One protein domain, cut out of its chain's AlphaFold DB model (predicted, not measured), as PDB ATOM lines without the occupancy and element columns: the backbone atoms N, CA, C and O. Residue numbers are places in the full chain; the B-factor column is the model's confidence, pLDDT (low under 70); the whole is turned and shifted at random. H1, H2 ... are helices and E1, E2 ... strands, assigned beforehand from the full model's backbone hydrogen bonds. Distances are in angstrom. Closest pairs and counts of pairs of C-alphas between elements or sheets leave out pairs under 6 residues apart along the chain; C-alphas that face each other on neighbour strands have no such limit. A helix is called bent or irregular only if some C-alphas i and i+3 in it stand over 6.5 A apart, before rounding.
ATOM      1  N   ARG A   2     144.294 167.132 132.966       80.44
ATOM      2  CA  ARG A   2     145.344 166.200 133.428       80.44
ATOM      3  C   ARG A   2     145.937 166.489 134.816       80.44
ATOM      4  O   ARG A   2     145.999 165.581 135.633       80.44
ATOM      5  N   ARG A   3     146.331 167.738 135.094       82.94
ATOM      6  CA  ARG A   3     146.921 168.116 136.394       82.94
ATOM      7  C   ARG A   3     145.956 167.930 137.570       82.94
ATOM      8  O   ARG A   3     146.377 167.432 138.600       82.94
ATOM      9  N   LEU A   4     144.678 168.281 137.404       86.25
ATOM     10  CA  LEU A   4     143.665 168.108 138.456       86.25
ATOM     11  C   LEU A   4     143.518 166.625 138.822       86.25
ATOM     12  O   LEU A   4     143.586 166.275 139.995       86.25
ATOM     13  N   ARG A   5     143.443 165.756 137.806       84.50
ATOM     14  CA  ARG A   5     143.362 164.298 137.990       84.50
ATOM     15  C   ARG A   5     144.607 163.720 138.663       84.50
ATOM     16  O   ARG A   5     144.489 162.894 139.556       84.50
ATOM     17  N   GLN A   6     145.799 164.167 138.265       81.69
ATOM     18  CA  GLN A   6     147.057 163.722 138.881       81.69
ATOM     19  C   GLN A   6     147.143 164.076 140.369       81.69
ATOM     20  O   GLN A   6     147.738 163.321 141.132       81.69
ATOM     21  N   CYS A   7     146.538 165.191 140.772       83.50
ATOM     22  CA  CYS A   7     146.460 165.606 142.169       83.50
ATOM     23  C   CYS A   7     145.264 164.997 142.923       83.50
ATOM     24  O   CYS A   7     145.043 165.367 144.070       83.50
ATOM     25  N   GLY A   8     144.476 164.110 142.303       89.44
ATOM     26  CA  GLY A   8     143.297 163.505 142.934       89.44
ATOM     27  C   GLY A   8     142.176 164.500 143.249       89.44
ATOM     28  O   GLY A   8     141.364 164.247 144.133       89.44
ATOM     29  N   VAL A   9     142.130 165.647 142.561       92.69
ATOM     30  CA  VAL A   9     141.111 166.676 142.798       92.69
ATOM     31  C   VAL A   9     139.775 166.209 142.230       92.69
ATOM     32  O   VAL A   9     139.656 166.010 141.023       92.69
ATOM     33  N   THR A  10     138.771 166.087 143.096       93.69
ATOM     34  CA  THR A  10     137.401 165.693 142.726       93.69
ATOM     35  C   THR A  10     136.433 166.874 142.669       93.69
ATOM     36  O   THR A  10     135.402 166.782 142.011       93.69
ATOM     37  N   HIS A  11     136.772 167.988 143.326       95.62
ATOM     38  CA  HIS A  11     135.939 169.186 143.424       95.62
ATOM     39  C   HIS A  11     136.766 170.445 143.152       95.62
ATOM     40  O   HIS A  11     137.865 170.607 143.683       95.62
ATOM     41  N   VAL A  12     136.236 171.349 142.328       95.38
ATOM     42  CA  VAL A  12     136.858 172.633 141.989       95.38
ATOM     43  C   VAL A  12     135.869 173.762 142.234       95.38
ATOM     44  O   VAL A  12     134.805 173.813 141.623       95.38
ATOM     45  N   VAL A  13     136.263 174.715 143.075       95.69
ATOM     46  CA  VAL A  13     135.523 175.961 143.296       95.69
ATOM     47  C   VAL A  13     136.149 177.065 142.451       95.69
ATOM     48  O   VAL A  13     137.365 177.261 142.466       95.69
ATOM     49  N   THR A  14     135.330 177.794 141.698       95.31
ATOM     50  CA  THR A  14     135.790 178.880 140.826       95.31
ATOM     51  C   THR A  14     135.221 180.220 141.261       95.31
ATOM     52  O   THR A  14     134.062 180.328 141.648       95.31
ATOM     53  N   GLY A  15     136.037 181.267 141.144       92.75
ATOM     54  CA  GLY A  15     135.606 182.637 141.403       92.75
ATOM     55  C   GLY A  15     135.061 183.373 140.171       92.75
ATOM     56  O   GLY A  15     134.873 184.578 140.222       92.75
ATOM     57  N   CYS A  16     134.907 182.699 139.033       94.12
ATOM     58  CA  CYS A  16     134.493 183.320 137.779       94.12
ATOM     59  C   CYS A  16     133.580 182.364 137.023       94.12
ATOM     60  O   CYS A  16     133.977 181.239 136.712       94.12
ATOM     61  N   VAL A  17     132.395 182.830 136.638       94.19
ATOM     62  CA  VAL A  17     131.412 181.998 135.922       94.19
ATOM     63  C   VAL A  17     131.884 181.493 134.568       94.19
ATOM     64  O   VAL A  17     131.505 180.402 134.148       94.19
ATOM     65  N   ASN A  18     132.749 182.243 133.883       92.44
ATOM     66  CA  ASN A  18     133.339 181.748 132.644       92.44
ATOM     67  C   ASN A  18     134.286 180.567 132.915       92.44
ATOM     68  O   ASN A  18     134.287 179.595 132.166       92.44
ATOM     69  N   CYS A  19     135.052 180.619 134.010       93.31
ATOM     70  CA  CYS A  19     135.895 179.505 134.434       93.31
ATOM     71  C   CYS A  19     135.051 178.297 134.856       93.31
ATOM     72  O   CYS A  19     135.384 177.189 134.443       93.31
ATOM     73  N   ALA A  20     133.952 178.509 135.592       94.12
ATOM     74  CA  ALA A  20     133.000 177.455 135.944       94.12
ATOM     75  C   ALA A  20     132.485 176.731 134.691       94.12
ATOM     76  O   ALA A  20     132.650 175.521 134.563       94.12
ATOM     77  N   LYS A  21     131.966 177.493 133.714       92.19
ATOM     78  CA  LYS A  21     131.483 176.969 132.428       92.19
ATOM     79  C   LYS A  21     132.555 176.148 131.708       92.19
ATOM     80  O   LYS A  21     132.294 175.017 131.304       92.19
ATOM     81  N   VAL A  22     133.738 176.732 131.500       92.00
ATOM     82  CA  VAL A  22     134.817 176.103 130.721       92.00
ATOM     83  C   VAL A  22     135.309 174.828 131.401       92.00
ATOM     84  O   VAL A  22     135.488 173.815 130.730       92.00
ATOM     85  N   LEU A  23     135.502 174.850 132.721       93.25
ATOM     86  CA  LEU A  23     135.953 173.673 133.456       93.25
ATOM     87  C   LEU A  23     134.887 172.577 133.455       93.25
ATOM     88  O   LEU A  23     135.214 171.462 133.070       93.25
ATOM     89  N   ALA A  24     133.628 172.894 133.759       92.44
ATOM     90  CA  ALA A  24     132.545 171.907 133.738       92.44
ATOM     91  C   ALA A  24     132.403 171.220 132.365       92.44
ATOM     92  O   ALA A  24     132.128 170.029 132.293       92.44
ATOM     93  N   SER A  25     132.651 171.951 131.270       91.56
ATOM     94  CA  SER A  25     132.599 171.384 129.913       91.56
ATOM     95  C   SER A  25     133.828 170.538 129.550       91.56
ATOM     96  O   SER A  25     133.708 169.576 128.802       91.56
ATOM     97  N   LEU A  26     135.022 170.896 130.036       91.94
ATOM     98  CA  LEU A  26     136.280 170.233 129.655       91.94
ATOM     99  C   LEU A  26     136.706 169.101 130.604       91.94
ATOM    100  O   LEU A  26     137.595 168.320 130.258       91.94
ATOM    101  N   VAL A  27     136.152 169.046 131.816       92.25
ATOM    102  CA  VAL A  27     136.442 168.022 132.834       92.25
ATOM    103  C   VAL A  27     135.156 167.545 133.521       92.25
ATOM    104  O   VAL A  27     134.970 167.810 134.705       92.25
ATOM    105  N   PRO A  28     134.262 166.842 132.802       90.00
ATOM    106  CA  PRO A  28     132.947 166.456 133.330       90.00
ATOM    107  C   PRO A  28     133.018 165.474 134.512       90.00
ATOM    108  O   PRO A  28     132.060 165.343 135.260       90.00
ATOM    109  N   ASP A  29     134.154 164.797 134.694       91.31
ATOM    110  CA  ASP A  29     134.437 163.888 135.810       91.31
ATOM    111  C   ASP A  29     134.753 164.601 137.138       91.31
ATOM    112  O   ASP A  29     134.894 163.946 138.168       91.31
ATOM    113  N   ILE A  30     134.902 165.928 137.124       93.81
ATOM    114  CA  ILE A  30     135.223 166.738 138.300       93.81
ATOM    115  C   ILE A  30     134.042 167.659 138.586       93.81
ATOM    116  O   ILE A  30     133.620 168.421 137.717       93.81
ATOM    117  N   THR A  31     133.555 167.656 139.826       95.12
ATOM    118  CA  THR A  31     132.502 168.579 140.257       95.12
ATOM    119  C   THR A  31     133.040 170.008 140.230       95.12
ATOM    120  O   THR A  31     134.027 170.321 140.899       95.12
ATOM    121  N   VAL A  32     132.395 170.896 139.473       95.19
ATOM    122  CA  VAL A  32     132.764 172.316 139.392       95.19
ATOM    123  C   VAL A  32     131.644 173.160 139.982       95.19
ATOM    124  O   VAL A  32     130.516 173.095 139.509       95.19
ATOM    125  N   GLN A  33     131.973 173.980 140.976       94.81
ATOM    126  CA  GLN A  33     131.051 174.918 141.617       94.81
ATOM    127  C   GLN A  33     131.568 176.351 141.490       94.81
ATOM    128  O   GLN A  33     132.777 176.609 141.422       94.81
ATOM    129  N   HIS A  34     130.659 177.315 141.459       96.25
ATOM    130  CA  HIS A  34     130.986 178.724 141.584       96.25
ATOM    131  C   HIS A  34     130.978 179.142 143.058       96.25
ATOM    132  O   HIS A  34     130.115 178.740 143.829       96.25
ATOM    133  N   ALA A  35     131.913 179.998 143.466       95.38
ATOM    134  CA  ALA A  35     132.058 180.390 144.869       95.38
ATOM    135  C   ALA A  35     130.813 181.101 145.444       95.38
ATOM    136  O   ALA A  35     130.519 180.934 146.622       95.38
ATOM    137  N   LEU A  36     130.029 181.814 144.625       93.94
ATOM    138  CA  LEU A  36     128.744 182.397 145.066       93.94
ATOM    139  C   LEU A  36     127.678 181.352 145.409       93.94
ATOM    140  O   LEU A  36     126.683 181.687 146.036       93.94
ATOM    141  N   GLU A  37     127.843 180.094 145.000       92.75
ATOM    142  CA  GLU A  37     126.925 179.037 145.423       92.75
ATOM    143  C   GLU A  37     127.136 178.648 146.888       92.75
ATOM    144  O   GLU A  37     126.202 178.130 147.500       92.75
ATOM    145  N   ILE A  38     128.336 178.925 147.412       93.12
ATOM    146  CA  ILE A  38     128.854 178.488 148.711       93.12
ATOM    147  C   ILE A  38     128.880 179.651 149.711       93.12
ATOM    148  O   ILE A  38     128.585 179.465 150.888       93.12
ATOM    149  N   ILE A  39     129.267 180.847 149.260       92.06
ATOM    150  CA  ILE A  39     129.451 182.011 150.129       92.06
ATOM    151  C   ILE A  39     128.085 182.637 150.465       92.06
ATOM    152  O   ILE A  39     127.336 182.959 149.540       92.06
ATOM    153  N   PRO A  40     127.770 182.864 151.757       91.44
ATOM    154  CA  PRO A  40     126.540 183.537 152.163       91.44
ATOM    155  C   PRO A  40     126.503 184.993 151.665       91.44
ATOM    156  O   PRO A  40     127.515 185.691 151.805       91.44
ATOM    157  N   PRO A  41     125.372 185.488 151.129       87.81
ATOM    158  CA  PRO A  41     125.238 186.873 150.665       87.81
ATOM    159  C   PRO A  41     125.562 187.934 151.723       87.81
ATOM    160  O   PRO A  41     126.058 189.005 151.393       87.81
ATOM    161  N   GLU A  42     125.340 187.620 152.997       88.94
ATOM    162  CA  GLU A  42     125.518 188.523 154.138       88.94
ATOM    163  C   GLU A  42     127.001 188.822 154.425       88.94
ATOM    164  O   GLU A  42     127.326 189.701 155.218       88.94
ATOM    165  N   ARG A  43     127.927 188.087 153.791       91.25
ATOM    166  CA  ARG A  43     129.373 188.312 153.916       91.25
ATOM    167  C   ARG A  43     129.884 189.477 153.071       91.25
ATOM    168  O   ARG A  43     131.008 189.909 153.312       91.25
ATOM    169  N   PHE A  44     129.133 189.932 152.074       90.31
ATOM    170  CA  PHE A  44     129.577 191.001 151.178       90.31
ATOM    171  C   PHE A  44     129.329 192.382 151.795       90.31
ATOM    172  O   PHE A  44     128.324 192.594 152.467       90.31
ATOM    173  N   SER A  45     130.255 193.318 151.566       86.06
ATOM    174  CA  SER A  45     130.126 194.704 152.031       86.06
ATOM    175  C   SER A  45     128.883 195.384 151.450       86.06
ATOM    176  O   SER A  45     128.557 195.209 150.274       86.06
ATOM    177  N   GLN A  46     128.244 196.235 152.257       84.25
ATOM    178  CA  GLN A  46     127.101 197.052 151.838       84.25
ATOM    179  C   GLN A  46     127.470 198.107 150.780       84.25
ATOM    180  O   GLN A  46     126.592 198.605 150.083       84.25
ATOM    181  N   GLU A  47     128.758 198.417 150.595       82.31
ATOM    182  CA  GLU A  47     129.228 199.326 149.534       82.31
ATOM    183  C   GLU A  47     128.765 198.889 148.134       82.31
ATOM    184  O   GLU A  47     128.502 199.727 147.266       82.31
ATOM    185  N   VAL A  48     128.612 197.576 147.932       81.69
ATOM    186  CA  VAL A  48     128.150 196.983 146.672       81.69
ATOM    187  C   VAL A  48     126.743 197.465 146.303       81.69
ATOM    188  O   VAL A  48     126.430 197.550 145.120       81.69
ATOM    189  N   TYR A  49     125.917 197.845 147.283       81.69
ATOM    190  CA  TYR A  49     124.498 198.174 147.081       81.69
ATOM    191  C   TYR A  49     124.296 199.507 146.342       81.69
ATOM    192  O   TYR A  49     123.200 199.824 145.888       81.69
ATOM    193  N   SER A  50     125.363 200.301 146.211       81.75
ATOM    194  CA  SER A  50     125.383 201.546 145.435       81.75
ATOM    195  C   SER A  50     125.766 201.350 143.960       81.75
ATOM    196  O   SER A  50     125.770 202.309 143.184       81.75
ATOM    197  N   MET A  51     126.108 200.119 143.566       87.62
ATOM    198  CA  MET A  51     126.668 199.770 142.258       87.62
ATOM    199  C   MET A  51     125.653 199.032 141.391       87.62
ATOM    200  O   MET A  51     124.769 198.349 141.888       87.62
ATOM    201  N   VAL A  52     125.828 199.112 140.075       88.12
ATOM    202  CA  VAL A  52     125.007 198.375 139.108       88.12
ATOM    203  C   VAL A  52     125.492 196.935 139.022       88.12
ATOM    204  O   VAL A  52     126.642 196.690 138.635       88.12
ATOM    205  N   LEU A  53     124.624 195.963 139.303       89.69
ATOM    206  CA  LEU A  53     124.958 194.556 139.103       89.69
ATOM    207  C   LEU A  53     124.889 194.153 137.619       89.69
ATOM    208  O   LEU A  53     123.825 194.063 137.008       89.69
ATOM    209  N   HIS A  54     126.034 193.799 137.035       91.62
ATOM    210  CA  HIS A  54     126.099 193.191 135.706       91.62
ATOM    211  C   HIS A  54     126.063 191.659 135.773       91.62
ATOM    212  O   HIS A  54     127.034 191.024 136.207       91.62
ATOM    213  N   GLN A  55     124.987 191.083 135.226       91.38
ATOM    214  CA  GLN A  55     124.743 189.644 135.064       91.38
ATOM    215  C   GLN A  55     125.505 189.083 133.834       91.38
ATOM    216  O   GLN A  55     125.089 189.308 132.692       91.38
ATOM    217  N   PRO A  56     126.615 188.333 134.006       93.25
ATOM    218  CA  PRO A  56     127.401 187.802 132.897       93.25
ATOM    219  C   PRO A  56     126.664 186.689 132.155       93.25
ATOM    220  O   PRO A  56     126.048 185.824 132.777       93.25
ATOM    221  N   CYS A  57     126.834 186.605 130.833       92.00
ATOM    222  CA  CYS A  57     126.161 185.586 130.021       92.00
ATOM    223  C   CYS A  57     126.386 184.114 130.422       92.00
ATOM    224  O   CYS A  57     125.443 183.342 130.263       92.00
ATOM    225  N   PRO A  58     127.530 183.663 130.990       92.19
ATOM    226  CA  PRO A  58     127.670 182.265 131.404       92.19
ATOM    227  C   PRO A  58     126.828 181.899 132.634       92.19
ATOM    228  O   PRO A  58     126.650 180.712 132.895       92.19
ATOM    229  N   SER A  59     126.319 182.885 133.382       91.25
ATOM    230  CA  SER A  59     125.568 182.655 134.621       91.25
ATOM    231  C   SER A  59     124.266 181.882 134.414       91.25
ATOM    232  O   SER A  59     123.872 181.140 135.303       91.25
ATOM    233  N   VAL A  60     123.649 181.967 133.229       90.38
ATOM    234  CA  VAL A  60     122.423 181.215 132.893       90.38
ATOM    235  C   VAL A  60     122.606 179.701 132.918       90.38
ATOM    236  O   VAL A  60     121.629 178.966 132.940       90.38
ATOM    237  N   ARG A  61     123.854 179.221 132.883       89.31
ATOM    238  CA  ARG A  61     124.164 177.789 132.930       89.31
ATOM    239  C   ARG A  61     124.211 177.227 134.348       89.31
ATOM    240  O   ARG A  61     124.390 176.024 134.492       89.31
ATOM    241  N   ILE A  62     124.106 178.077 135.370       90.25
ATOM    242  CA  ILE A  62     124.189 177.684 136.775       90.25
ATOM    243  C   ILE A  62     122.883 178.109 137.447       90.25
ATOM    244  O   ILE A  62     122.597 179.301 137.576       90.25
ATOM    245  N   ALA A  63     122.077 177.122 137.836       89.44
ATOM    246  CA  ALA A  63     120.761 177.346 138.424       89.44
ATOM    247  C   ALA A  63     120.858 178.189 139.708       89.44
ATOM    248  O   ALA A  63     121.745 177.982 140.536       89.44
ATOM    249  N   GLY A  64     119.970 179.175 139.847       88.56
ATOM    250  CA  GLY A  64     119.885 180.068 141.007       88.56
ATOM    251  C   GLY A  64     121.072 181.015 141.224       88.56
ATOM    252  O   GLY A  64     121.088 181.794 142.177       88.56
ATOM    253  N   LEU A  65     122.091 180.998 140.356       91.06
ATOM    254  CA  LEU A  65     123.291 181.813 140.560       91.06
ATOM    255  C   LEU A  65     123.018 183.314 140.429       91.06
ATOM    256  O   LEU A  65     123.630 184.110 141.139       91.06
ATOM    257  N   ARG A  66     122.121 183.702 139.516       90.31
ATOM    258  CA  ARG A  66     121.751 185.109 139.300       90.31
ATOM    259  C   ARG A  66     121.025 185.684 140.513       90.31
ATOM    260  O   ARG A  66     121.429 186.739 140.983       90.31
ATOM    261  N   GLU A  67     120.063 184.945 141.068       88.25
ATOM    262  CA  GLU A  67     119.363 185.312 142.310       88.25
ATOM    263  C   GLU A  67     120.345 185.439 143.484       88.25
ATOM    264  O   GLU A  67     120.316 186.415 144.232       88.25
ATOM    265  N   LYS A  68     121.285 184.491 143.621       89.69
ATOM    266  CA  LYS A  68     122.342 184.576 144.643       89.69
ATOM    267  C   LYS A  68     123.212 185.822 144.462       89.69
ATOM    268  O   LYS A  68     123.515 186.489 145.449       89.69
ATOM    269  N   ALA A  69     123.601 186.155 143.230       90.25
ATOM    270  CA  ALA A  69     124.380 187.359 142.944       90.25
ATOM    271  C   ALA A  69     123.603 188.644 143.281       90.25
ATOM    272  O   ALA A  69     124.170 189.528 143.920       90.25
ATOM    273  N   SER A  70     122.314 188.720 142.928       88.12
ATOM    274  CA  SER A  70     121.438 189.848 143.277       88.12
ATOM    275  C   SER A  70     121.304 190.025 144.787       88.12
ATOM    276  O   SER A  70     121.449 191.137 145.294       88.12
ATOM    277  N   ARG A  71     121.153 188.922 145.537       88.06
ATOM    278  CA  ARG A  71     121.166 188.955 147.007       88.06
ATOM    279  C   ARG A  71     122.484 189.479 147.572       88.06
ATOM    280  O   ARG A  71     122.458 190.236 148.534       88.06
ATOM    281  N   CYS A  72     123.629 189.119 146.990       87.06
ATOM    282  CA  CYS A  72     124.931 189.635 147.440       87.06
ATOM    283  C   CYS A  72     125.067 191.150 147.215       87.06
ATOM    284  O   CYS A  72     125.762 191.812 147.976       87.06
ATOM    285  N   ALA A  73     124.406 191.691 146.188       83.44
ATOM    286  CA  ALA A  73     124.378 193.121 145.889       83.44
ATOM    287  C   ALA A  73     123.182 193.868 146.521       83.44
ATOM    288  O   ALA A  73     123.066 195.067 146.308       83.44
ATOM    289  N   HIS A  74     122.310 193.178 147.279       69.81
ATOM    290  CA  HIS A  74     121.042 193.693 147.835       69.81
ATOM    291  C   HIS A  74     120.260 194.572 146.851       69.81
ATOM    292  O   HIS A  74     119.808 195.668 147.179       69.81
ATOM    293  N   GLU A  75     120.075 194.067 145.634       62.81
ATOM    294  CA  GLU A  75     119.389 194.801 144.577       62.81
ATOM    295  C   GLU A  75     118.065 194.103 144.187       62.81
ATOM    296  O   GLU A  75     118.010 193.396 143.180       62.81
ATOM    297  N   PRO A  76     116.982 194.263 144.984       49.50
ATOM    298  CA  PRO A  76     115.720 193.534 144.790       49.50
ATOM    299  C   PRO A  76     114.946 193.955 143.528       49.50
ATOM    300  O   PRO A  76     114.107 193.214 143.027       49.50
ATOM    301  N   SER A  77     115.225 195.138 142.970       51.28
ATOM    302  CA  SER A  77     114.583 195.655 141.752       51.28
ATOM    303  C   SER A  77     115.142 195.062 140.450       51.28
ATOM    304  O   SER A  77     114.560 195.272 139.384       51.28
ATOM    305  N   TYR A  78     116.243 194.306 140.512       51.16
ATOM    306  CA  TYR A  78     116.955 193.785 139.339       51.16
ATOM    307  C   TYR A  78     117.080 192.253 139.301       51.16
ATOM    308  O   TYR A  78     117.824 191.714 138.472       51.16
ATOM    309  N   ASP A  79     116.285 191.539 140.102       47.41
ATOM    310  CA  ASP A  79     116.232 190.068 140.148       47.41
ATOM    311  C   ASP A  79     115.945 189.395 138.786       47.41
ATOM    312  O   ASP A  79     116.195 188.204 138.615       47.41
ATOM    313  N   ASN A  80     115.531 190.165 137.769       52.75
ATOM    314  CA  ASN A  80     115.237 189.686 136.418       52.75
ATOM    315  C   ASN A  80     115.966 190.419 135.279       52.75
ATOM    316  O   ASN A  80     115.493 190.387 134.140       52.75
ATOM    317  N   LEU A  81     117.130 191.048 135.507       61.50
ATOM    318  CA  LEU A  81     117.902 191.531 134.355       61.50
ATOM    319  C   LEU A  81     118.332 190.358 133.465       61.50
ATOM    320  O   LEU A  81     118.990 189.419 133.944       61.50
ATOM    321  N   PRO A  82     118.005 190.391 132.159       72.56
ATOM    322  CA  PRO A  82     118.554 189.419 131.240       72.56
ATOM    323  C   PRO A  82     120.078 189.591 131.217       72.56
ATOM    324  O   PRO A  82     120.581 190.719 131.284       72.56
ATOM    325  N   PRO A  83     120.837 188.492 131.121       86.25
ATOM    326  CA  PRO A  83     122.278 188.585 130.960       86.25
ATOM    327  C   PRO A  83     122.619 189.457 129.749       86.25
ATOM    328  O   PRO A  83     122.127 189.228 128.643       86.25
ATOM    329  N   ALA A  84     123.507 190.426 129.945       88.31
ATOM    330  CA  ALA A  84     123.990 191.277 128.867       88.31
ATOM    331  C   ALA A  84     125.383 190.819 128.423       88.31
ATOM    332  O   ALA A  84     126.233 190.444 129.235       88.31
ATOM    333  N   CYS A  85     125.648 190.853 127.118       92.19
ATOM    334  CA  CYS A  85     127.002 190.637 126.622       92.19
ATOM    335  C   CYS A  85     127.858 191.867 126.946       92.19
ATOM    336  O   CYS A  85     127.512 192.974 126.555       92.19
ATOM    337  N   CYS A  86     128.993 191.671 127.615       92.88
ATOM    338  CA  CYS A  86     129.958 192.739 127.897       92.88
ATOM    339  C   CYS A  86     130.928 193.026 126.736       92.88
ATOM    340  O   CYS A  86     131.782 193.891 126.877       92.88
ATOM    341  N   GLY A  87     130.886 192.248 125.647       93.62
ATOM    342  CA  GLY A  87     131.857 192.319 124.541       93.62
ATOM    343  C   GLY A  87     133.121 191.460 124.721       93.62
ATOM    344  O   GLY A  87     133.927 191.332 123.806       93.62
ATOM    345  N   CYS A  88     133.312 190.800 125.871       92.19
ATOM    346  CA  CYS A  88     134.492 189.949 126.105       92.19
ATOM    347  C   CYS A  88     134.440 188.587 125.380       92.19
ATOM    348  O   CYS A  88     135.487 188.020 125.054       92.19
ATOM    349  N   GLY A  89     133.239 188.019 125.224       89.06
ATOM    350  CA  GLY A  89     133.025 186.632 124.796       89.06
ATOM    351  C   GLY A  89     133.556 186.329 123.393       89.06
ATOM    352  O   GLY A  89     133.698 187.224 122.571       89.06
ATOM    353  N   GLY A  90     133.886 185.060 123.128       86.50
ATOM    354  CA  GLY A  90     134.324 184.603 121.799       86.50
ATOM    355  C   GLY A  90     135.635 185.215 121.285       86.50
ATOM    356  O   GLY A  90     135.982 184.996 120.136       86.50
ATOM    357  N   GLY A  91     136.358 185.981 122.110       89.00
ATOM    358  CA  GLY A  91     137.527 186.740 121.658       89.00
ATOM    359  C   GLY A  91     137.178 188.045 120.936       89.00
ATOM    360  O   GLY A  91     138.076 188.667 120.380       89.00
ATOM    361  N   LEU A  92     135.917 188.495 120.984       91.62
ATOM    362  CA  LEU A  92     135.449 189.689 120.274       91.62
ATOM    363  C   LEU A  92     136.282 190.934 120.602       91.62
ATOM    364  O   LEU A  92     136.720 191.628 119.703       91.62
ATOM    365  N   HIS A  93     136.618 191.147 121.872       88.56
ATOM    366  CA  HIS A  93     137.500 192.237 122.310       88.56
ATOM    367  C   HIS A  93     138.914 192.260 121.687       88.56
ATOM    368  O   HIS A  93     139.648 193.221 121.914       88.56
ATOM    369  N   VAL A  94     139.338 191.186 121.012       89.44
ATOM    370  CA  VAL A  94     140.595 191.108 120.248       89.44
ATOM    371  C   VAL A  94     140.327 191.277 118.756       89.44
ATOM    372  O   VAL A  94     141.090 191.964 118.090       89.44
ATOM    373  N   LEU A  95     139.271 190.638 118.249       94.62
ATOM    374  CA  LEU A  95     138.941 190.612 116.823       94.62
ATOM    375  C   LEU A  95     138.318 191.927 116.337       94.62
ATOM    376  O   LEU A  95     138.628 192.368 115.239       94.62
ATOM    377  N   ASP A  96     137.463 192.537 117.156       95.62
ATOM    378  CA  ASP A  96     136.751 193.779 116.861       95.62
ATOM    379  C   ASP A  96     136.549 194.591 118.162       95.62
ATOM    380  O   ASP A  96     135.568 194.410 118.905       95.62
ATOM    381  N   PRO A  97     137.521 195.457 118.506       93.56
ATOM    382  CA  PRO A  97     137.465 196.285 119.706       93.56
ATOM    383  C   PRO A  97     136.294 197.276 119.722       93.56
ATOM    384  O   PRO A  97     135.777 197.561 120.807       93.56
ATOM    385  N   GLU A  98     135.869 197.775 118.558       95.31
ATOM    386  CA  GLU A  98     134.772 198.740 118.427       95.31
ATOM    387  C   GLU A  98     133.432 198.075 118.726       95.31
ATOM    388  O   GLU A  98     132.682 198.539 119.589       95.31
ATOM    389  N   LEU A  99     133.167 196.915 118.121       95.00
ATOM    390  CA  LEU A  99     131.964 196.140 118.409       95.00
ATOM    391  C   LEU A  99     131.941 195.675 119.872       95.00
ATOM    392  O   LEU A  99     130.904 195.725 120.538       95.00
ATOM    393  N   SER A 100     133.095 195.281 120.418       94.88
ATOM    394  CA  SER A 100     133.241 194.991 121.849       94.88
ATOM    395  C   SER A 100     132.875 196.202 122.726       94.88
ATOM    396  O   SER A 100     132.198 196.031 123.744       94.88
ATOM    397  N   ALA A 101     133.292 197.417 122.351       93.56
ATOM    398  CA  ALA A 101     132.927 198.651 123.051       93.56
ATOM    399  C   ALA A 101     131.419 198.932 122.967       93.56
ATOM    400  O   ALA A 101     130.796 199.238 123.985       93.56
ATOM    401  N   ALA A 102     130.812 198.739 121.793       94.62
ATOM    402  CA  ALA A 102     129.377 198.917 121.583       94.62
ATOM    403  C   ALA A 102     128.541 197.972 122.468       94.62
ATOM    404  O   ALA A 102     127.554 198.394 123.076       94.62
ATOM    405  N   PHE A 103     128.957 196.708 122.618       94.88
ATOM    406  CA  PHE A 103     128.317 195.779 123.554       94.88
ATOM    407  C   PHE A 103     128.453 196.228 125.011       94.88
ATOM    408  O   PHE A 103     127.470 196.179 125.752       94.88
ATOM    409  N   ALA A 104     129.639 196.685 125.423       92.44
ATOM    410  CA  ALA A 104     129.860 197.185 126.776       92.44
ATOM    411  C   ALA A 104     128.966 198.399 127.090       92.44
ATOM    412  O   ALA A 104     128.296 198.409 128.123       92.44
ATOM    413  N   ALA A 105     128.885 199.366 126.170       91.44
ATOM    414  CA  ALA A 105     128.004 200.525 126.291       91.44
ATOM    415  C   ALA A 105     126.526 200.109 126.361       91.44
ATOM    416  O   ALA A 105     125.792 200.541 127.248       91.44
ATOM    417  N   LYS A 106     126.087 199.186 125.496       91.00
ATOM    418  CA  LYS A 106     124.713 198.658 125.514       91.00
ATOM    419  C   LYS A 106     124.367 197.953 126.830       91.00
ATOM    420  O   LYS A 106     123.228 198.057 127.291       91.00
ATOM    421  N   ALA A 107     125.326 197.239 127.424       89.00
ATOM    422  CA  ALA A 107     125.143 196.527 128.686       89.00
ATOM    423  C   ALA A 107     124.937 197.469 129.883       89.00
ATOM    424  O   ALA A 107     124.242 197.085 130.818       89.00
ATOM    425  N   LEU A 108     125.502 198.681 129.843       86.75
ATOM    426  CA  LEU A 108     125.452 199.664 130.936       86.75
ATOM    427  C   LEU A 108     124.604 200.905 130.614       86.75
ATOM    428  O   LEU A 108     124.539 201.831 131.414       86.75
ATOM    429  N   ARG A 109     123.894 200.910 129.478       82.88
ATOM    430  CA  ARG A 109     123.157 202.073 128.950       82.88
ATOM    431  C   ARG A 109     122.180 202.732 129.934       82.88
ATOM    432  O   ARG A 109     121.920 203.920 129.822       82.88
ATOM    433  N   ASN A 110     121.622 201.960 130.870       76.00
ATOM    434  CA  ASN A 110     120.620 202.440 131.827       76.00
ATOM    435  C   ASN A 110     121.245 203.074 133.085       76.00
ATOM    436  O   ASN A 110     120.514 203.586 133.925       76.00
ATOM    437  N   ALA A 111     122.568 202.999 133.245       76.75
ATOM    438  CA  ALA A 111     123.292 203.550 134.385       76.75
ATOM    439  C   ALA A 111     124.774 203.816 134.025       76.75
ATOM    440  O   ALA A 111     125.663 203.192 134.605       76.75
ATOM    441  N   PRO A 112     125.048 204.709 133.053       75.12
ATOM    442  CA  PRO A 112     126.392 204.911 132.501       75.12
ATOM    443  C   PRO A 112     127.400 205.472 133.515       75.12
ATOM    444  O   PRO A 112     128.579 205.132 133.443       75.12
ATOM    445  N   ASP A 113     126.935 206.268 134.483       83.94
ATOM    446  CA  ASP A 113     127.792 206.969 135.452       83.94
ATOM    447  C   ASP A 113     127.960 206.224 136.784       83.94
ATOM    448  O   ASP A 113     128.713 206.654 137.661       83.94
ATOM    449  N   LYS A 114     127.261 205.097 136.970       85.00
ATOM    450  CA  LYS A 114     127.357 204.310 138.202       85.00
ATOM    451  C   LYS A 114     128.494 203.287 138.110       85.00
ATOM    452  O   LYS A 114     128.690 202.681 137.054       85.00
ATOM    453  N   PRO A 115     129.218 203.016 139.213       89.94
ATOM    454  CA  PRO A 115     130.131 201.883 139.269       89.94
ATOM    455  C   PRO A 115     129.390 200.578 138.969       89.94
ATOM    456  O   PRO A 115     128.239 200.403 139.369       89.94
ATOM    457  N   VAL A 116     130.055 199.648 138.290       90.06
ATOM    458  CA  VAL A 116     129.510 198.330 137.959       90.06
ATOM    459  C   VAL A 116     130.190 197.252 138.793       90.06
ATOM    460  O   VAL A 116     131.419 197.179 138.877       90.06
ATOM    461  N   VAL A 117     129.391 196.354 139.360       92.06
ATOM    462  CA  VAL A 117     129.864 195.130 140.004       92.06
ATOM    463  C   VAL A 117     129.497 193.921 139.150       92.06
ATOM    464  O   VAL A 117     128.426 193.833 138.557       92.06
ATOM    465  N   THR A 118     130.409 192.960 139.037       93.31
ATOM    466  CA  THR A 118     130.168 191.717 138.300       93.31
ATOM    467  C   THR A 118     130.872 190.536 138.955       93.31
ATOM    468  O   THR A 118     131.763 190.700 139.775       93.31
ATOM    469  N   TYR A 119     130.516 189.315 138.579       94.06
ATOM    470  CA  TYR A 119     131.124 188.076 139.079       94.06
ATOM    471  C   TYR A 119     131.753 187.256 137.933       94.06
ATOM    472  O   TYR A 119     131.834 186.024 137.943       94.06
ATOM    473  N   CYS A 120     132.199 187.977 136.901       93.94
ATOM    474  CA  CYS A 120     133.029 187.476 135.817       93.94
ATOM    475  C   CYS A 120     134.242 188.392 135.623       93.94
ATOM    476  O   CYS A 120     134.109 189.554 135.234       93.94
ATOM    477  N   VAL A 121     135.445 187.844 135.806       92.00
ATOM    478  CA  VAL A 121     136.715 188.573 135.626       92.00
ATOM    479  C   VAL A 121     136.866 189.130 134.202       92.00
ATOM    480  O   VAL A 121     137.429 190.210 134.017       92.00
ATOM    481  N   GLY A 122     136.341 188.419 133.198       91.50
ATOM    482  CA  GLY A 122     136.322 188.878 131.807       91.50
ATOM    483  C   GLY A 122     135.461 190.128 131.622       91.50
ATOM    484  O   GLY A 122     135.945 191.114 131.077       91.50
ATOM    485  N   CYS A 123     134.229 190.124 132.153       93.50
ATOM    486  CA  CYS A 123     133.339 191.290 132.102       93.50
ATOM    487  C   CYS A 123     133.978 192.501 132.786       93.50
ATOM    488  O   CYS A 123     134.074 193.560 132.173       93.50
ATOM    489  N   ARG A 124     134.499 192.320 134.009       92.88
ATOM    490  CA  ARG A 124     135.207 193.378 134.743       92.88
ATOM    491  C   ARG A 124     136.343 193.967 133.907       92.88
ATOM    492  O   ARG A 124     136.425 195.178 133.741       92.88
ATOM    493  N   SER A 125     137.205 193.107 133.364       90.19
ATOM    494  CA  SER A 125     138.364 193.539 132.576       90.19
ATOM    495  C   SER A 125     137.952 194.315 131.324       90.19
ATOM    496  O   SER A 125     138.620 195.280 130.963       90.19
ATOM    497  N   THR A 126     136.867 193.909 130.659       91.75
ATOM    498  CA  THR A 126     136.352 194.614 129.481       91.75
ATOM    499  C   THR A 126     135.749 195.965 129.845       91.75
ATOM    500  O   THR A 126     136.084 196.951 129.198       91.75
ATOM    501  N   PHE A 127     134.961 196.064 130.916       91.75
ATOM    502  CA  PHE A 127     134.428 197.352 131.365       91.75
ATOM    503  C   PHE A 127     135.536 198.330 131.785       91.75
ATOM    504  O   PHE A 127     135.539 199.470 131.331       91.75
ATOM    505  N   GLN A 128     136.558 197.874 132.518       90.00
ATOM    506  CA  GLN A 128     137.732 198.704 132.840       90.00
ATOM    507  C   GLN A 128     138.543 199.116 131.593       90.00
ATOM    508  O   GLN A 128     139.230 200.145 131.589       90.00
ATOM    509  N   LYS A 129     138.522 198.310 130.520       87.88
ATOM    510  CA  LYS A 129     139.138 198.683 129.234       87.88
ATOM    511  C   LYS A 129     138.393 199.830 128.549       87.88
ATOM    512  O   LYS A 129     139.048 200.644 127.911       87.88
ATOM    513  N   GLN A 130     137.083 199.909 128.753       88.31
ATOM    514  CA  GLN A 130     136.209 200.973 128.256       88.31
ATOM    515  C   GLN A 130     136.016 202.109 129.277       88.31
ATOM    516  O   GLN A 130     135.037 202.839 129.212       88.31
ATOM    517  N   SER A 131     136.938 202.242 130.238       88.50
ATOM    518  CA  SER A 131     136.978 203.326 131.232       88.50
ATOM    519  C   SER A 131     135.822 203.373 132.244       88.50
ATOM    520  O   SER A 131     135.721 204.340 132.991       88.50
ATOM    521  N   TYR A 132     135.011 202.317 132.360       89.50
ATOM    522  CA  TYR A 132     134.026 202.206 133.440       89.50
ATOM    523  C   TYR A 132     134.691 201.815 134.771       89.50
ATOM    524  O   TYR A 132     135.617 200.993 134.807       89.50
ATOM    525  N   SER A 133     134.165 202.341 135.881       90.06
ATOM    526  CA  SER A 133     134.515 201.897 137.237       90.06
ATOM    527  C   SER A 133     133.916 200.513 137.486       90.06
ATOM    528  O   SER A 133     132.750 200.390 137.849       90.06
ATOM    529  N   ALA A 134     134.693 199.464 137.210       91.06
ATOM    530  CA  ALA A 134     134.219 198.086 137.242       91.06
ATOM    531  C   ALA A 134     134.985 197.210 138.233       91.06
ATOM    532  O   ALA A 134     136.220 197.119 138.192       91.06
ATOM    533  N   HIS A 135     134.224 196.487 139.053       92.12
ATOM    534  CA  HIS A 135     134.719 195.697 140.178       92.12
ATOM    535  C   HIS A 135     134.199 194.261 140.126       92.12
ATOM    536  O   HIS A 135     133.139 193.975 139.562       92.12
ATOM    537  N   HIS A 136     134.960 193.330 140.694       93.25
ATOM    538  CA  HIS A 136     134.499 191.966 140.910       93.25
ATOM    539  C   HIS A 136     133.801 191.862 142.266       93.25
ATOM    540  O   HIS A 136     134.302 192.388 143.250       93.25
ATOM    541  N   LEU A 137     132.709 191.111 142.363       92.38
ATOM    542  CA  LEU A 137     131.926 190.982 143.596       92.38
ATOM    543  C   LEU A 137     132.774 190.502 144.793       92.38
ATOM    544  O   LEU A 137     132.653 191.014 145.898       92.38
ATOM    545  N   PHE A 138     133.712 189.578 144.559       93.12
ATOM    546  CA  PHE A 138     134.648 189.089 145.588       93.12
ATOM    547  C   PHE A 138     135.677 190.110 146.091       93.12
ATOM    548  O   PHE A 138     136.370 189.822 147.060       93.12
ATOM    549  N   GLU A 139     135.789 191.281 145.467       91.88
ATOM    550  CA  GLU A 139     136.609 192.378 145.994       91.88
ATOM    551  C   GLU A 139     135.980 193.044 147.220       91.88
ATOM    552  O   GLU A 139     136.677 193.741 147.942       91.88
ATOM    553  N   TYR A 140     134.699 192.772 147.479       91.31
ATOM    554  CA  TYR A 140     133.938 193.289 148.614       91.31
ATOM    555  C   TYR A 140     133.695 192.228 149.694       91.31
ATOM    556  O   TYR A 140     132.741 192.318 150.464       91.31
ATOM    557  N   LEU A 141     134.544 191.198 149.738       91.69
ATOM    558  CA  LEU A 141     134.611 190.280 150.871       91.69
ATOM    559  C   LEU A 141     135.444 190.889 152.013       91.69
ATOM    560  O   LEU A 141     136.333 191.704 151.758       91.69
ATOM    561  N   PRO A 142     135.226 190.468 153.271       88.31
ATOM    562  CA  PRO A 142     135.956 191.008 154.411       88.31
ATOM    563  C   PRO A 142     137.468 190.787 154.268       88.31
ATOM    564  O   PRO A 142     137.911 189.683 153.951       88.31
ATOM    565  N   GLY A 143     138.262 191.832 154.519       85.19
ATOM    566  CA  GLY A 143     139.727 191.774 154.445       85.19
ATOM    567  C   GLY A 143     140.310 191.805 153.027       85.19
ATOM    568  O   GLY A 143     141.515 191.617 152.865       85.19
ATOM    569  N   VAL A 144     139.486 192.044 152.001       85.31
ATOM    570  CA  VAL A 144     139.934 192.221 150.616       85.31
ATOM    571  C   VAL A 144     139.873 193.702 150.251       85.31
ATOM    572  O   VAL A 144     138.858 194.354 150.455       85.31
ATOM    573  N   SER A 145     140.963 194.242 149.705       80.00
ATOM    574  CA  SER A 145     140.967 195.596 149.147       80.00
ATOM    575  C   SER A 145     140.592 195.549 147.662       80.00
ATOM    576  O   SER A 145     141.227 194.792 146.912       80.00
ATOM    577  N   PRO A 146     139.619 196.359 147.205       79.62
ATOM    578  CA  PRO A 146     139.281 196.444 145.795       79.62
ATOM    579  C   PRO A 146     140.492 196.823 144.950       79.62
ATOM    580  O   PRO A 146     141.244 197.748 145.254       79.62
ATOM    581  N   CYS A 147     140.696 196.088 143.864       74.44
ATOM    582  CA  CYS A 147     141.743 196.384 142.903       74.44
ATOM    583  C   CYS A 147     141.288 197.556 142.025       74.44
ATOM    584  O   CYS A 147     140.622 197.389 140.998       74.44
ATOM    585  N   THR A 148     141.680 198.761 142.424       69.75
ATOM    586  CA  THR A 148     141.436 199.980 141.659       69.75
ATOM    587  C   THR A 148     142.403 200.061 140.476       69.75
ATOM    588  O   THR A 148     143.620 200.122 140.650       69.75
ATOM    589  N   GLY A 149     141.867 200.071 139.254       69.81
ATOM    590  CA  GLY A 149     142.641 200.305 138.031       69.81
ATOM    591  C   GLY A 149     143.205 199.056 137.339       69.81
ATOM    592  O   GLY A 149     143.009 197.911 137.749       69.81
ATOM    593  N   ARG A 150     143.886 199.283 136.208       71.38
ATOM    594  CA  ARG A 150     144.434 198.208 135.368       71.38
ATOM    595  C   ARG A 150     145.745 197.683 135.950       71.38
ATOM    596  O   ARG A 150     146.707 198.426 136.113       71.38
ATOM    597  N   ILE A 151     145.837 196.367 136.136       74.31
ATOM    598  CA  ILE A 151     147.114 195.713 136.448       74.31
ATOM    599  C   ILE A 151     148.032 195.811 135.219       74.31
ATOM    600  O   ILE A 151     147.696 195.283 134.148       74.31
TER     601      ILE A 151
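AT A GLANCE: This is residues 2 to 151 of the 391 residues of the protein "TVP38/TMEM64 family membrane protein" of Nitrospiraceae bacterium (UniProt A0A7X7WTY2). Two parallel sheets, each with one helix packed on it, make two lobes of unequal size: the smaller holds E1 and E2 with H2 packed on them and H1 at its far end, while the larger is built round the three-strand sheet E3 E4 E5 with H8 along one face. Round the larger sheet lie short helices and loops: H3, H5 and H9 close to it, and H6 and H7 meeting in a corner near H8. The printed part has 150 residues, with nine named helices and five named strands in the order H1 E1 H2 E2 H3 E3 H4 H5 H6 H7 E4 H8 E5 H9. The class is mixed, helices and strands; both sheets are parallel, and the larger has the order E3, E4, E5. The whole is compact, with a radius of gyration of the C-alphas of 15.5 A and spans of 47 by 39 by 31 A.

IN THESE COORDINATES: H1, residues 2 to 6, begins at C-alpha 2 at (145.344, 166.200, 133.428). E1, residues 11 to 14, measures 10.0 A, H2, residues 17 to 26, 14.2 A, and E2, residues 31 to 34, 10.3 A. H3 is residues 46 to 50, E3 residues 52 to 54 and H4 residues 57 to 61. H5, residues 65 to 72, measures 10.5 A. H6, residues 89 to 95, measures 10.7 A and is irregular, with C-alphas 90 and 93 8.3 A apart. H7, residues 97 to 108, is the longest helix, 16.8 A from C-alpha 97 at (137.465, 196.285, 119.706). E4 is residues 116 to 118, H8 residues 121 to 129, 12.2 A long, and E5 residues 134 to 136. H9, residues 137 to 140, ends at C-alpha 140 at (133.938, 193.289, 148.614).

HOW THE PARTS SIT: E1, H2 and E2 form a strand-helix-strand unit, two parallel neighbour strands with a helix between them in the chain, and its crossover is right-handed. N 12 and O 31 are 2.8 A apart, within hydrogen-bond range. The closest C-alphas of H2 and E2 are those of Ala 24 and Val 32, 5.7 A apart. H1 touches no helix. H2 touches H4, with the C-alphas of Asn 18 and Pro 58 5.8 A apart. In the larger sheet E4 is the inner strand; N 54 and O 117 of E3 and E4 are 2.8 A apart, and N 135 and O 116 of E5 and E4 2.9 A. E3, H4 H5 H6 H7, E4 is a second such unit, and E4, H8, E5 a third, with a right-handed crossover. H8 is on this sheet at a height over the sheet of 8.0 A, over E5 and along the strands, at 17 degrees to E5 on the local plane. H3, H5 and H9 only graze it. H7 only just grazes it, with residues 107 to 108. H6 and H7 touch only at the corner, opposite ways at a steep tilt of 46 degrees, with the C-alphas of His 93 and Ser 100 5.1 A apart. Every O i to N i+4 pair is within hydrogen-bond range in H1, H2, H5, H7 and H8; the counts are 0 of 1 in H3, 0 of 1 in H4 and 1 of 3 in H6, beside O i to N i+3 counts of 2 of 2, 1 of 2 and 3 of 4, and H9 is too short for an i+4 pair.

THE WHOLE: The two C-alphas farthest apart, those of Gln 6 and Asp 113, are 47.5 A apart. The printed part has no cut. The links from E2 to H3 and from H5 to H6 are long, with 11 and 16 residues. The mean pLDDT of the printed part is 87.5, and it is under 70 at residues 74 to 81 and 148 to 149.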